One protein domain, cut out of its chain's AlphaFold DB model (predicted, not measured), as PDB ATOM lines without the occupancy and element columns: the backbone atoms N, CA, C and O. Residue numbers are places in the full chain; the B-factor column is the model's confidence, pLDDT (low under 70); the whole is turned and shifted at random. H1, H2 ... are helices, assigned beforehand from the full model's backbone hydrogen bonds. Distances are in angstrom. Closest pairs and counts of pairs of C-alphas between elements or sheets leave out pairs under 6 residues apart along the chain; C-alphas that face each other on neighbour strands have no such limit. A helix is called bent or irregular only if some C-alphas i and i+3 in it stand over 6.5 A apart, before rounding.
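This is residues 2 to 106 of the 294 residues of the protein "MFS transporter" of Planctomycetes bacterium (UniProt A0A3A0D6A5). What shape do these atoms make? A long helical hairpin, H1 and H2, comes closest partway along its two helices and is open at the end where residues 34 to 41 link them; from the other end of H2 the chain turns a corner into H3, and beyond H3 a last helix, H4, sticks out with residues 96 to 106 free of the rest. How much is printed, and of what kind? The printed part has 105 residues with four named helices, in the order H1, H2, H3, H4, and no named strand; the class is all helix. How dense is it? It is loose, with a radius of gyration of the C-alphas of 18.7 A and spans of 49 by 47 by 28 A.

Where do the first two helices run? H1 is residues 2 to 33, 46.1 A from first to last C-alpha, and begins with C-alpha 2 at (276.749, 323.676, 386.123). H2 is residues 42 to 66, 36.3 A long; it is irregular, with C-alphas 43 and 46 7.2 A apart. Where do the last two run? H3 is residues 69 to 82, 20.1 A long. H4 is residues 85 to 104, 26.9 A long, ending with C-alpha 104 at (320.731, 331.184, 400.897); it is irregular, with C-alphas 86 and 89 8.0 A apart, and has a kink of 27 degrees near residue 92.

How do H1 and H2 stand? They touch and form a helical hairpin, their closest C-alphas, of Gly 19 and Phe 56, being 4.4 A apart. They run opposite ways at a steep tilt of 35.0 degrees, only just past shallow. Where does H3 meet H2? They only just touch, with 3 pairs of C-alphas within 8 A, and only at the corner by their link; the closest C-alphas are those of Leu 66 and Trp 72, 5.5 A apart. Their lines are about perpendicular, at 81 degrees. What is near H4? H3 is close but not clearly touching, the closest C-alphas being those of Phe 82 and Asn 91, 6.2 A apart, at a steep tilt of 66 degrees, opposite ways; H4 is apart from H1 and H2, and H1 is apart from H3. How do the backbones hold to the helix pattern? Every O i to N i+4 pair is within hydrogen-bond range in H1 and H3; in H2 it is 19 of 21 and in H4 14 of 16.

How far does it reach? The two C-alphas farthest apart, those of Arg 2 and His 39, are 51.6 A apart. Is anything cut or long? The printed part has no cut; the links H2 to H3 and H3 to H4 are tight, and H1 to H2 is short. Where is confidence low? The mean pLDDT of the printed part is 83.0, and residues 2 to 4 and residue 102 are under 70.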
ATOM      1  N   ARG A   2     275.967 324.714 386.845       60.19
ATOM      2  CA  ARG A   2     276.749 323.676 386.123       60.19
ATOM      3  C   ARG A   2     278.123 324.118 385.550       60.19
ATOM      4  O   ARG A   2     279.106 323.476 385.894       60.19
ATOM      5  N   PRO A   3     278.263 325.257 384.836       69.44
ATOM      6  CA  PRO A   3     279.543 325.615 384.201       69.44
ATOM      7  C   PRO A   3     280.684 325.923 385.185       69.44
ATOM      8  O   PRO A   3     281.853 325.766 384.844       69.44
ATOM      9  N   LEU A   4     280.366 326.344 386.417       68.31
ATOM     10  CA  LEU A   4     281.378 326.536 387.460       68.31
ATOM     11  C   LEU A   4     281.827 325.195 388.045       68.31
ATOM     12  O   LEU A   4     283.020 324.993 388.248       68.31
ATOM     13  N   ALA A   5     280.894 324.265 388.272       71.06
ATOM     14  CA  ALA A   5     281.212 322.921 388.749       71.06
ATOM     15  C   ALA A   5     282.101 322.158 387.750       71.06
ATOM     16  O   ALA A   5     283.080 321.534 388.159       71.06
ATOM     17  N   ASP A   6     281.825 322.289 386.450       76.62
ATOM     18  CA  ASP A   6     282.607 321.658 385.381       76.62
ATOM     19  C   ASP A   6     284.036 322.225 385.303       76.62
ATOM     20  O   ASP A   6     285.007 321.480 385.145       76.62
ATOM     21  N   ALA A   7     284.188 323.542 385.487       76.19
ATOM     22  CA  ALA A   7     285.494 324.194 385.550       76.19
ATOM     23  C   ALA A   7     286.310 323.721 386.766       76.19
ATOM     24  O   ALA A   7     287.468 323.330 386.610       76.19
ATOM     25  N   PHE A   8     285.701 323.665 387.956       78.81
ATOM     26  CA  PHE A   8     286.364 323.146 389.158       78.81
ATOM     27  C   PHE A   8     286.734 321.664 389.030       78.81
ATOM     28  O   PHE A   8     287.793 321.250 389.504       78.81
ATOM     29  N   MET A   9     285.894 320.856 388.381       84.75
ATOM     30  CA  MET A   9     286.198 319.448 388.127       84.75
ATOM     31  C   MET A   9     287.418 319.306 387.213       84.75
ATOM     32  O   MET A   9     288.332 318.539 387.516       84.75
ATOM     33  N   LYS A  10     287.477 320.095 386.136       86.94
ATOM     34  CA  LYS A  10     288.616 320.115 385.212       86.94
ATOM     35  C   LYS A  10     289.916 320.530 385.905       86.94
ATOM     36  O   LYS A  10     290.936 319.877 385.694       86.94
ATOM     37  N   GLU A  11     289.875 321.559 386.751       86.19
ATOM     38  CA  GLU A  11     291.038 322.012 387.531       86.19
ATOM     39  C   GLU A  11     291.580 320.894 388.440       86.19
ATOM     40  O   GLU A  11     292.775 320.578 388.429       86.19
ATOM     41  N   ARG A  12     290.681 320.217 389.168       88.50
ATOM     42  CA  ARG A  12     291.039 319.092 390.044       88.50
ATOM     43  C   ARG A  12     291.637 317.928 389.265       88.50
ATOM     44  O   ARG A  12     292.664 317.405 389.682       88.50
ATOM     45  N   ILE A  13     291.044 317.546 388.133       90.25
ATOM     46  CA  ILE A  13     291.571 316.470 387.280       90.25
ATOM     47  C   ILE A  13     292.980 316.818 386.797       90.25
ATOM     48  O   ILE A  13     293.894 316.008 386.932       90.25
ATOM     49  N   GLN A  14     293.186 318.038 386.293       88.94
ATOM     50  CA  GLN A  14     294.504 318.485 385.844       88.94
ATOM     51  C   GLN A  14     295.529 318.476 386.980       88.94
ATOM     52  O   GLN A  14     296.654 318.018 386.787       88.94
ATOM     53  N   ALA A  15     295.156 318.948 388.169       90.00
ATOM     54  CA  ALA A  15     296.042 318.923 389.325       90.00
ATOM     55  C   ALA A  15     296.380 317.495 389.776       90.00
ATOM     56  O   ALA A  15     297.533 317.227 390.106       90.00
ATOM     57  N   THR A  16     295.416 316.571 389.744       92.06
ATOM     58  CA  THR A  16     295.644 315.148 390.042       92.06
ATOM     59  C   THR A  16     296.591 314.514 389.031       92.06
ATOM     60  O   THR A  16     297.495 313.792 389.437       92.06
ATOM     61  N   ILE A  17     296.445 314.823 387.737       93.88
ATOM     62  CA  ILE A  17     297.357 314.339 386.691       93.88
ATOM     63  C   ILE A  17     298.777 314.850 386.943       93.88
ATOM     64  O   ILE A  17     299.714 314.058 386.928       93.88
ATOM     65  N   TRP A  18     298.953 316.144 387.226       91.81
ATOM     66  CA  TRP A  18     300.274 316.708 387.530       91.81
ATOM     67  C   TRP A  18     300.886 316.132 388.808       91.81
ATOM     68  O   TRP A  18     302.079 315.831 388.827       91.81
ATOM     69  N   GLY A  19     300.081 315.949 389.857       92.38
ATOM     70  CA  GLY A  19     300.512 315.297 391.091       92.38
ATOM     71  C   GLY A  19     300.950 313.854 390.852       92.38
ATOM     72  O   GLY A  19     302.037 313.459 391.271       92.38
ATOM     73  N   GLY A  20     300.128 313.082 390.134       94.75
ATOM     74  CA  GLY A  20     300.406 311.691 389.781       94.75
ATOM     75  C   GLY A  20     301.644 311.561 388.902       94.75
ATOM     76  O   GLY A  20     302.503 310.733 389.180       94.75
ATOM     77  N   PHE A  21     301.793 312.435 387.904       95.75
ATOM     78  CA  PHE A  21     302.977 312.496 387.052       95.75
ATOM     79  C   PHE A  21     304.248 312.798 387.853       95.75
ATOM     80  O   PHE A  21     305.248 312.113 387.676       95.75
ATOM     81  N   ALA A  22     304.221 313.780 388.762       94.06
ATOM     82  CA  ALA A  22     305.383 314.122 389.584       94.06
ATOM     83  C   ALA A  22     305.803 312.968 390.510       94.06
ATOM     84  O   ALA A  22     306.991 312.668 390.624       94.06
ATOM     85  N   ALA A  23     304.837 312.293 391.140       94.81
ATOM     86  CA  ALA A  23     305.107 311.126 391.974       94.81
ATOM     87  C   ALA A  23     305.609 309.929 391.150       94.81
ATOM     88  O   ALA A  23     306.576 309.287 391.546       94.81
ATOM     89  N   ALA A  24     305.015 309.665 389.983       95.06
ATOM     90  CA  ALA A  24     305.462 308.609 389.077       95.06
ATOM     91  C   ALA A  24     306.875 308.874 388.537       95.06
ATOM     92  O   ALA A  24     307.696 307.962 388.495       95.06
ATOM     93  N   LEU A  25     307.184 310.125 388.184       95.69
ATOM     94  CA  LEU A  25     308.520 310.537 387.758       95.69
ATOM     95  C   LEU A  25     309.541 310.337 388.882       95.69
ATOM     96  O   LEU A  25     310.611 309.791 388.634       95.69
ATOM     97  N   LEU A  26     309.209 310.729 390.117       94.12
ATOM     98  CA  LEU A  26     310.071 310.471 391.271       94.12
ATOM     99  C   LEU A  26     310.270 308.965 391.491       94.12
ATOM    100  O   LEU A  26     311.404 308.530 391.652       94.12
ATOM    101  N   GLY A  27     309.203 308.164 391.427       92.88
ATOM    102  CA  GLY A  27     309.285 306.705 391.526       92.88
ATOM    103  C   GLY A  27     310.193 306.094 390.455       92.88
ATOM    104  O   GLY A  27     311.051 305.274 390.770       92.88
ATOM    105  N   LEU A  28     310.082 306.556 389.206       92.50
ATOM    106  CA  LEU A  28     310.968 306.141 388.119       92.50
ATOM    107  C   LEU A  28     312.432 306.509 388.406       92.50
ATOM    108  O   LEU A  28     313.312 305.678 388.215       92.50
ATOM    109  N   LEU A  29     312.705 307.723 388.896       91.81
ATOM    110  CA  LEU A  29     314.061 308.153 389.262       91.81
ATOM    111  C   LEU A  29     314.641 307.347 390.432       91.81
ATOM    112  O   LEU A  29     315.846 307.105 390.463       91.81
ATOM    113  N   ILE A  30     313.808 306.910 391.377       90.56
ATOM    114  CA  ILE A  30     314.226 306.014 392.463       90.56
ATOM    115  C   ILE A  30     314.624 304.657 391.884       90.56
ATOM    116  O   ILE A  30     315.731 304.194 392.135       90.56
ATOM    117  N   VAL A  31     313.782 304.052 391.041       88.00
ATOM    118  CA  VAL A  31     314.075 302.749 390.413       88.00
ATOM    119  C   VAL A  31     315.318 302.815 389.523       88.00
ATOM    120  O   VAL A  31     316.168 301.931 389.584       88.00
ATOM    121  N   LEU A  32     315.461 303.864 388.709       87.19
ATOM    122  CA  LEU A  32     316.635 304.042 387.850       87.19
ATOM    123  C   LEU A  32     317.900 304.301 388.673       87.19
ATOM    124  O   LEU A  32     318.945 303.715 388.397       87.19
ATOM    125  N   GLY A  33     317.806 305.160 389.688       81.88
ATOM    126  CA  GLY A  33     318.954 305.564 390.489       81.88
ATOM    127  C   GLY A  33     319.450 304.496 391.464       81.88
ATOM    128  O   GLY A  33     320.647 304.434 391.724       81.88
ATOM    129  N   SER A  34     318.560 303.626 391.943       83.50
ATOM    130  CA  SER A  34     318.888 302.461 392.783       83.50
ATOM    131  C   SER A  34     319.307 301.224 391.983       83.50
ATOM    132  O   SER A  34     319.506 300.166 392.574       83.50
ATOM    133  N   ARG A  35     319.420 301.340 390.649       83.44
ATOM    134  CA  ARG A  35     319.687 300.229 389.718       83.44
ATOM    135  C   ARG A  35     318.676 299.090 389.860       83.44
ATOM    136  O   ARG A  35     319.032 297.967 390.156       83.44
ATOM    137  N   ARG A  36     317.398 299.390 389.614       80.31
ATOM    138  CA  ARG A  36     316.274 298.440 389.735       80.31
ATOM    139  C   ARG A  36     316.060 297.905 391.158       80.31
ATOM    140  O   ARG A  36     315.537 296.810 391.306       80.31
ATOM    141  N   LEU A  37     316.343 298.733 392.168       74.12
ATOM    142  CA  LEU A  37     316.203 298.430 393.601       74.12
ATOM    143  C   LEU A  37     317.263 297.473 394.173       74.12
ATOM    144  O   LEU A  37     317.144 297.096 395.334       74.12
ATOM    145  N   ASP A  38     318.322 297.149 393.426       73.69
ATOM    146  CA  ASP A  38     319.396 296.259 393.900       73.69
ATOM    147  C   ASP A  38     320.113 296.812 395.147       73.69
ATOM    148  O   ASP A  38     320.532 296.055 396.016       73.69
ATOM    149  N   HIS A  39     320.203 298.141 395.271       73.56
ATOM    150  CA  HIS A  39     320.822 298.828 396.415       73.56
ATOM    151  C   HIS A  39     319.799 299.516 397.334       73.56
ATOM    152  O   HIS A  39     320.125 300.477 398.034       73.56
ATOM    153  N   PHE A  40     318.535 299.095 397.277       78.50
ATOM    154  CA  PHE A  40     317.464 299.690 398.068       78.50
ATOM    155  C   PHE A  40     317.265 298.930 399.386       78.50
ATOM    156  O   PHE A  40     316.969 297.737 399.391       78.50
ATOM    157  N   ASP A  41     317.381 299.632 400.513       78.06
ATOM    158  CA  ASP A  41     317.139 299.048 401.834       78.06
ATOM    159  C   ASP A  41     315.629 298.903 402.103       78.06
ATOM    160  O   ASP A  41     314.873 299.881 402.118       78.06
ATOM    161  N   ALA A  42     315.184 297.671 402.364       79.19
ATOM    162  CA  ALA A  42     313.793 297.353 402.674       79.19
ATOM    163  C   ALA A  42     313.271 298.083 403.930       79.19
ATOM    164  O   ALA A  42     312.078 298.388 404.013       79.19
ATOM    165  N   ALA A  43     314.139 298.440 404.881       78.31
ATOM    166  CA  ALA A  43     313.759 299.240 406.045       78.31
ATOM    167  C   ALA A  43     313.332 300.675 405.663       78.31
ATOM    168  O   ALA A  43     312.596 301.332 406.404       78.31
ATOM    169  N   LEU A  44     313.736 301.157 404.480       86.00
ATOM    170  CA  LEU A  44     313.468 302.513 403.994       86.00
ATOM    171  C   LEU A  44     312.190 302.621 403.143       86.00
ATOM    172  O   LEU A  44     311.807 303.720 402.724       86.00
ATOM    173  N   VAL A  45     311.470 301.510 402.935       88.19
ATOM    174  CA  VAL A  45     310.205 301.467 402.174       88.19
ATOM    175  C   VAL A  45     309.197 302.494 402.697       88.19
ATOM    176  O   VAL A  45     308.619 303.252 401.915       88.19
ATOM    177  N   GLY A  46     309.020 302.574 404.021       90.19
ATOM    178  CA  GLY A  46     308.079 303.513 404.641       90.19
ATOM    179  C   GLY A  46     308.395 304.977 404.317       90.19
ATOM    180  O   GLY A  46     307.502 305.748 403.962       90.19
ATOM    181  N   TYR A  47     309.677 305.350 404.349       92.25
ATOM    182  CA  TYR A  47     310.141 306.694 403.994       92.25
ATOM    183  C   TYR A  47     309.919 306.995 402.512       92.25
ATOM    184  O   TYR A  47     309.525 308.108 402.153       92.25
ATOM    185  N   THR A  48     310.123 306.001 401.648       92.06
ATOM    186  CA  THR A  48     309.925 306.134 400.201       92.06
ATOM    187  C   THR A  48     308.464 306.408 399.866       92.06
ATOM    188  O   THR A  48     308.169 307.390 399.182       92.06
ATOM    189  N   PHE A  49     307.528 305.626 400.415       93.94
ATOM    190  CA  PHE A  49     306.095 305.873 400.224       93.94
ATOM    191  C   PHE A  49     305.659 307.230 400.778       93.94
ATOM    192  O   PHE A  49     304.938 307.964 400.099       93.94
ATOM    193  N   ALA A  50     306.136 307.606 401.969       94.44
ATOM    194  CA  ALA A  50     305.845 308.915 402.549       94.44
ATOM    195  C   ALA A  50     306.356 310.062 401.661       94.44
ATOM    196  O   ALA A  50     305.670 311.068 401.482       94.44
ATOM    197  N   THR A  51     307.527 309.891 401.042       94.25
ATOM    198  CA  THR A  51     308.119 310.883 400.137       94.25
ATOM    199  C   THR A  51     307.374 310.973 398.804       94.25
ATOM    200  O   THR A  51     307.117 312.078 398.325       94.25
ATOM    201  N   LEU A  52     306.960 309.843 398.220       95.44
ATOM    202  CA  LEU A  52     306.121 309.814 397.015       95.44
ATOM    203  C   LEU A  52     304.764 310.485 397.262       95.44
ATOM    204  O   LEU A  52     304.313 311.290 396.445       95.44
ATOM    205  N   PHE A  53     304.144 310.211 398.412       94.75
ATOM    206  CA  PHE A  53     302.906 310.864 398.825       94.75
ATOM    207  C   PHE A  53     303.095 312.375 399.017       94.75
ATOM    208  O   PHE A  53     302.297 313.169 398.515       94.75
ATOM    209  N   ALA A  54     304.168 312.792 399.695       92.81
ATOM    210  CA  ALA A  54     304.490 314.204 399.867       92.81
ATOM    211  C   ALA A  54     304.703 314.897 398.509       92.81
ATOM    212  O   ALA A  54     304.135 315.963 398.274       92.81
ATOM    213  N   MET A  55     305.443 314.268 397.587       93.75
ATOM    214  CA  MET A  55     305.651 314.768 396.224       93.75
ATOM    215  C   MET A  55     304.321 314.944 395.485       93.75
ATOM    216  O   MET A  55     304.060 316.024 394.951       93.75
ATOM    217  N   PHE A  56     303.451 313.927 395.515       94.00
ATOM    218  CA  PHE A  56     302.105 314.007 394.948       94.00
ATOM    219  C   PHE A  56     301.320 315.189 395.529       94.00
ATOM    220  O   PHE A  56     300.820 316.030 394.782       94.00
ATOM    221  N   GLY A  57     301.227 315.284 396.860       90.81
ATOM    222  CA  GLY A  57     300.421 316.297 397.540       90.81
ATOM    223  C   GLY A  57     300.921 317.724 397.297       90.81
ATOM    224  O   GLY A  57     300.120 318.628 397.043       90.81
ATOM    225  N   ILE A  58     302.242 317.930 397.308       89.19
ATOM    226  CA  ILE A  58     302.864 319.225 397.000       89.19
ATOM    227  C   ILE A  58     302.589 319.606 395.544       89.19
ATOM    228  O   ILE A  58     302.126 320.720 395.288       89.19
ATOM    229  N   ALA A  59     302.829 318.694 394.598       89.38
ATOM    230  CA  ALA A  59     302.624 318.943 393.174       89.38
ATOM    231  C   ALA A  59     301.147 319.202 392.845       89.38
ATOM    232  O   ALA A  59     300.841 320.161 392.133       89.38
ATOM    233  N   TYR A  60     300.224 318.435 393.432       89.44
ATOM    234  CA  TYR A  60     298.781 318.645 393.311       89.44
ATOM    235  C   TYR A  60     298.376 320.046 393.784       89.44
ATOM    236  O   TYR A  60     297.746 320.808 393.044       89.44
ATOM    237  N   ARG A  61     298.765 320.435 395.008       87.06
ATOM    238  CA  ARG A  61     298.418 321.760 395.545       87.06
ATOM    239  C   ARG A  61     299.078 322.880 394.744       87.06
ATOM    240  O   ARG A  61     298.457 323.925 394.536       87.06
ATOM    241  N   TYR A  62     300.312 322.679 394.283       83.44
ATOM    242  CA  TYR A  62     301.024 323.656 393.463       83.44
ATOM    243  C   TYR A  62     300.335 323.851 392.109       83.44
ATOM    244  O   TYR A  62     300.113 324.991 391.701       83.44
ATOM    245  N   ALA A  63     299.904 322.766 391.462       86.19
ATOM    246  CA  ALA A  63     299.124 322.812 390.231       86.19
ATOM    247  C   ALA A  63     297.783 323.537 390.441       86.19
ATOM    248  O   ALA A  63     297.487 324.471 389.698       86.19
ATOM    249  N   MET A  64     297.028 323.202 391.496       85.19
ATOM    250  CA  MET A  64     295.785 323.909 391.854       85.19
ATOM    251  C   MET A  64     296.003 325.412 392.076       85.19
ATOM    252  O   MET A  64     295.165 326.238 391.716       85.19
ATOM    253  N   TRP A  65     297.128 325.794 392.685       82.81
ATOM    254  CA  TRP A  65     297.470 327.199 392.898       82.81
ATOM    255  C   TRP A  65     297.836 327.918 391.593       82.81
ATOM    256  O   TRP A  65     297.416 329.058 391.374       82.81
ATOM    257  N   LEU A  66     298.593 327.251 390.721       81.25
ATOM    258  CA  LEU A  66     299.064 327.807 389.458       81.25
ATOM    259  C   LEU A  66     297.926 328.016 388.450       81.25
ATOM    260  O   LEU A  66     297.959 328.980 387.689       81.25
ATOM    261  N   GLN A  67     296.907 327.155 388.483       79.88
ATOM    262  CA  GLN A  67     295.729 327.227 387.613       79.88
ATOM    263  C   GLN A  67     294.835 328.449 387.888       79.88
ATOM    264  O   GLN A  67     294.007 328.807 387.052       79.88
ATOM    265  N   ARG A  68     295.020 329.155 389.016       79.75
ATOM    266  CA  ARG A  68     294.259 330.378 389.306       79.75
ATOM    267  C   ARG A  68     294.551 331.453 388.238       79.75
ATOM    268  O   ARG A  68     295.719 331.801 388.048       79.75
ATOM    269  N   PRO A  69     293.527 332.054 387.588       74.81
ATOM    270  CA  PRO A  69     293.704 332.966 386.450       74.81
ATOM    271  C   PRO A  69     294.731 334.101 386.629       74.81
ATOM    272  O   PRO A  69     295.512 334.331 385.699       74.81
ATOM    273  N   PRO A  70     294.790 334.823 387.772       74.69
ATOM    274  CA  PRO A  70     295.813 335.851 387.959       74.69
ATOM    275  C   PRO A  70     297.221 335.248 388.061       74.69
ATOM    276  O   PRO A  70     298.148 335.751 387.427       74.69
ATOM    277  N   THR A  71     297.383 334.143 388.792       75.69
ATOM    278  CA  THR A  71     298.671 333.460 388.999       75.69
ATOM    279  C   THR A  71     299.236 332.907 387.695       75.69
ATOM    280  O   THR A  71     300.409 333.118 387.392       75.69
ATOM    281  N   TRP A  72     298.393 332.263 386.885       75.88
ATOM    282  CA  TRP A  72     298.785 331.689 385.599       75.88
ATOM    283  C   TRP A  72     299.377 332.734 384.647       75.88
ATOM    284  O   TRP A  72     300.441 332.536 384.055       75.88
ATOM    285  N   ARG A  73     298.728 333.901 384.541       77.00
ATOM    286  CA  ARG A  73     299.199 335.003 383.686       77.00
ATOM    287  C   ARG A  73     300.547 335.546 384.149       77.00
ATOM    288  O   ARG A  73     301.400 335.857 383.317       77.00
ATOM    289  N   TYR A  74     300.745 335.653 385.461       75.12
ATOM    290  CA  TYR A  74     302.024 336.057 386.039       75.12
ATOM    291  C   TYR A  74     303.131 335.036 385.773       75.12
ATOM    292  O   TYR A  74     304.242 335.434 385.431       75.12
ATOM    293  N   TRP A  75     302.826 333.742 385.859       76.44
ATOM    294  CA  TRP A  75     303.769 332.666 385.563       76.44
ATOM    295  C   TRP A  75     304.248 332.693 384.109       76.44
ATOM    296  O   TRP A  75     305.454 332.744 383.866       76.44
ATOM    297  N   ILE A  76     303.319 332.747 383.146       79.25
ATOM    298  CA  ILE A  76     303.660 332.811 381.716       79.25
ATOM    299  C   ILE A  76     304.515 334.045 381.423       79.25
ATOM    300  O   ILE A  76     305.583 333.932 380.823       79.25
ATOM    301  N   ARG A  77     304.073 335.229 381.867       79.19
ATOM    302  CA  ARG A  77     304.817 336.475 381.629       79.19
ATOM    303  C   ARG A  77     306.185 336.458 382.306       79.19
ATOM    304  O   ARG A  77     307.150 336.939 381.721       79.19
ATOM    305  N   GLY A  78     306.290 335.881 383.502       76.75
ATOM    306  CA  GLY A  78     307.557 335.700 384.206       76.75
ATOM    307  C   GLY A  78     308.561 334.899 383.378       76.75
ATOM    308  O   GLY A  78     309.692 335.348 383.195       76.75
ATOM    309  N   TRP A  79     308.133 333.770 382.806       78.44
ATOM    310  CA  TRP A  79     308.977 332.941 381.940       78.44
ATOM    311  C   TRP A  79     309.309 333.599 380.602       78.44
ATOM    312  O   TRP A  79     310.467 333.570 380.197       78.44
ATOM    313  N   GLN A  80     308.350 334.263 379.951       81.62
ATOM    314  CA  GLN A  80     308.597 335.012 378.709       81.62
ATOM    315  C   GLN A  80     309.660 336.103 378.898       81.62
ATOM    316  O   GLN A  80     310.529 336.300 378.052       81.62
ATOM    317  N   LEU A  81     309.620 336.799 380.035       77.12
ATOM    318  CA  LEU A  81     310.591 337.833 380.377       77.12
ATOM    319  C   LEU A  81     311.949 337.251 380.792       77.12
ATOM    320  O   LEU A  81     312.993 337.850 380.512       77.12
ATOM    321  N   PHE A  82     311.945 336.100 381.463       75.75
ATOM    322  CA  PHE A  82     313.160 335.410 381.880       75.75
ATOM    323  C   PHE A  82     313.928 334.819 380.689       75.75
ATOM    324  O   PHE A  82     315.135 335.032 380.586       75.75
ATOM    325  N   LEU A  83     313.226 334.155 379.765       81.25
ATOM    326  CA  LEU A  83     313.791 333.464 378.599       81.25
ATOM    327  C   LEU A  83     314.086 334.385 377.409       81.25
ATOM    328  O   LEU A  83     314.467 333.917 376.341       81.25
ATOM    329  N   GLN A  84     313.925 335.699 377.569       80.94
ATOM    330  CA  GLN A  84     314.210 336.654 376.505       80.94
ATOM    331  C   GLN A  84     315.716 336.631 376.156       80.94
ATOM    332  O   GLN A  84     316.523 337.043 377.000       80.94
ATOM    333  N   PRO A  85     316.120 336.225 374.930       77.94
ATOM    334  CA  PRO A  85     317.520 335.911 374.603       77.94
ATOM    335  C   PRO A  85     318.489 337.062 374.888       77.94
ATOM    336  O   PRO A  85     319.551 336.869 375.471       77.94
ATOM    337  N   ARG A  86     318.060 338.293 374.585       80.56
ATOM    338  CA  ARG A  86     318.824 339.533 374.798       80.56
ATOM    339  C   ARG A  86     319.227 339.783 376.257       80.56
ATOM    340  O   ARG A  86     320.177 340.516 376.509       80.56
ATOM    341  N   TYR A  87     318.503 339.217 377.219       74.44
ATOM    342  CA  TYR A  87     318.716 339.466 378.646       74.44
ATOM    343  C   TYR A  87     318.988 338.193 379.444       74.44
ATOM    344  O   TYR A  87     319.089 338.279 380.665       74.44
ATOM    345  N   LEU A  88     319.132 337.037 378.787       79.44
ATOM    346  CA  LEU A  88     319.236 335.738 379.450       79.44
ATOM    347  C   LEU A  88     320.403 335.697 380.449       79.44
ATOM    348  O   LEU A  88     320.200 335.370 381.613       79.44
ATOM    349  N   GLY A  89     321.600 336.139 380.042       78.69
ATOM    350  CA  GLY A  89     322.774 336.180 380.923       78.69
ATOM    351  C   GLY A  89     322.572 337.088 382.142       78.69
ATOM    352  O   GLY A  89     322.810 336.686 383.280       78.69
ATOM    353  N   ARG A  90     322.030 338.296 381.937       79.62
ATOM    354  CA  ARG A  90     321.716 339.225 383.037       79.62
ATOM    355  C   ARG A  90     320.625 338.669 383.955       79.62
ATOM    356  O   ARG A  90     320.709 338.844 385.169       79.62
ATOM    357  N   ASN A  91     319.621 338.002 383.394       79.88
ATOM    358  CA  ASN A  91     318.544 337.356 384.137       79.88
ATOM    359  C   ASN A  91     319.076 336.190 384.985       79.88
ATOM    360  O   ASN A  91     318.690 336.079 386.145       79.88
ATOM    361  N   LEU A  92     319.998 335.381 384.454       80.81
ATOM    362  CA  LEU A  92     320.659 334.292 385.179       80.81
ATOM    363  C   LEU A  92     321.503 334.816 386.343       80.81
ATOM    364  O   LEU A  92     321.339 334.352 387.469       80.81
ATOM    365  N   VAL A  93     322.331 335.844 386.121       82.12
ATOM    366  CA  VAL A  93     323.126 336.469 387.195       82.12
ATOM    367  C   VAL A  93     322.218 337.082 388.265       82.12
ATOM    368  O   VAL A  93     322.461 336.926 389.463       82.12
ATOM    369  N   GLN A  94     321.138 337.759 387.863       79.81
ATOM    370  CA  GLN A  94     320.168 338.297 388.815       79.81
ATOM    371  C   GLN A  94     319.439 337.201 389.583       79.81
ATOM    372  O   GLN A  94     319.202 337.379 390.775       79.81
ATOM    373  N   LEU A  95     319.090 336.088 388.938       78.56
ATOM    374  CA  LEU A  95     318.476 334.937 389.587       78.56
ATOM    375  C   LEU A  95     319.438 334.322 390.606       78.56
ATOM    376  O   LEU A  95     319.056 334.183 391.763       78.56
ATOM    377  N   ALA A  96     320.688 334.058 390.221       76.94
ATOM    378  CA  ALA A  96     321.717 333.520 391.104       76.94
ATOM    379  C   ALA A  96     321.957 334.436 392.314       76.94
ATOM    380  O   ALA A  96     321.881 333.990 393.457       76.94
ATOM    381  N   ARG A  97     322.126 335.749 392.090       79.75
ATOM    382  CA  ARG A  97     322.260 336.734 393.176       79.75
ATOM    383  C   ARG A  97     321.026 336.759 394.079       79.75
ATOM    384  O   ARG A  97     321.155 336.872 395.293       79.75
ATOM    385  N   ARG A  98     319.824 336.677 393.509       74.56
ATOM    386  CA  ARG A  98     318.559 336.682 394.257       74.56
ATOM    387  C   ARG A  98     318.386 335.416 395.091       74.56
ATOM    388  O   ARG A  98     317.981 335.534 396.243       74.56
ATOM    389  N   ILE A  99     318.713 334.248 394.543       74.25
ATOM    390  CA  ILE A  99     318.730 332.977 395.272       74.25
ATOM    391  C   ILE A  99     319.765 333.063 396.399       74.25
ATOM    392  O   ILE A  99     319.413 332.856 397.554       74.25
ATOM    393  N   GLY A 100     320.995 333.494 396.111       74.44
ATOM    394  CA  GLY A 100     322.043 333.645 397.121       74.44
ATOM    395  C   GLY A 100     321.651 334.592 398.260       74.44
ATOM    396  O   GLY A 100     321.691 334.226 399.426       74.44
ATOM    397  N   VAL A 101     321.200 335.808 397.950       71.31
ATOM    398  CA  VAL A 101     320.943 336.835 398.975       71.31
ATOM    399  C   VAL A 101     319.626 336.611 399.729       71.31
ATOM    400  O   VAL A 101     319.556 336.864 400.933       71.31
ATOM    401  N   MET A 102     318.565 336.175 399.045       66.25
ATOM    402  CA  MET A 102     317.237 336.062 399.665       66.25
ATOM    403  C   MET A 102     316.934 334.676 400.211       66.25
ATOM    404  O   MET A 102     316.240 334.595 401.218       66.25
ATOM    405  N   PHE A 103     317.393 333.619 399.541       72.44
ATOM    406  CA  PHE A 103     317.183 332.248 399.992       72.44
ATOM    407  C   PHE A 103     318.380 331.801 400.824       72.44
ATOM    408  O   PHE A 103     318.237 331.613 402.025       72.44
ATOM    409  N   ALA A 104     319.575 331.758 400.227       74.44
ATOM    410  CA  ALA A 104     320.731 331.184 400.897       74.44
ATOM    411  C   ALA A 104     321.198 332.012 402.092       74.44
ATOM    412  O   ALA A 104     321.544 331.370 403.061       74.44
ATOM    413  N   LEU A 105     321.175 333.361 402.036       73.44
ATOM    414  CA  LEU A 105     321.637 334.306 403.078       73.44
ATOM    415  C   LEU A 105     320.524 334.887 403.974       73.44
ATOM    416  O   LEU A 105     320.826 335.519 404.983       73.44
ATOM    417  N   ASN A 106     319.242 334.679 403.648       75.94
ATOM    418  CA  ASN A 106     318.099 335.236 404.394       75.94
ATOM    419  C   ASN A 106     318.253 336.737 404.749       75.94
ATOM    420  O   ASN A 106     317.706 337.210 405.748       75.94
TER     421      ASN A 106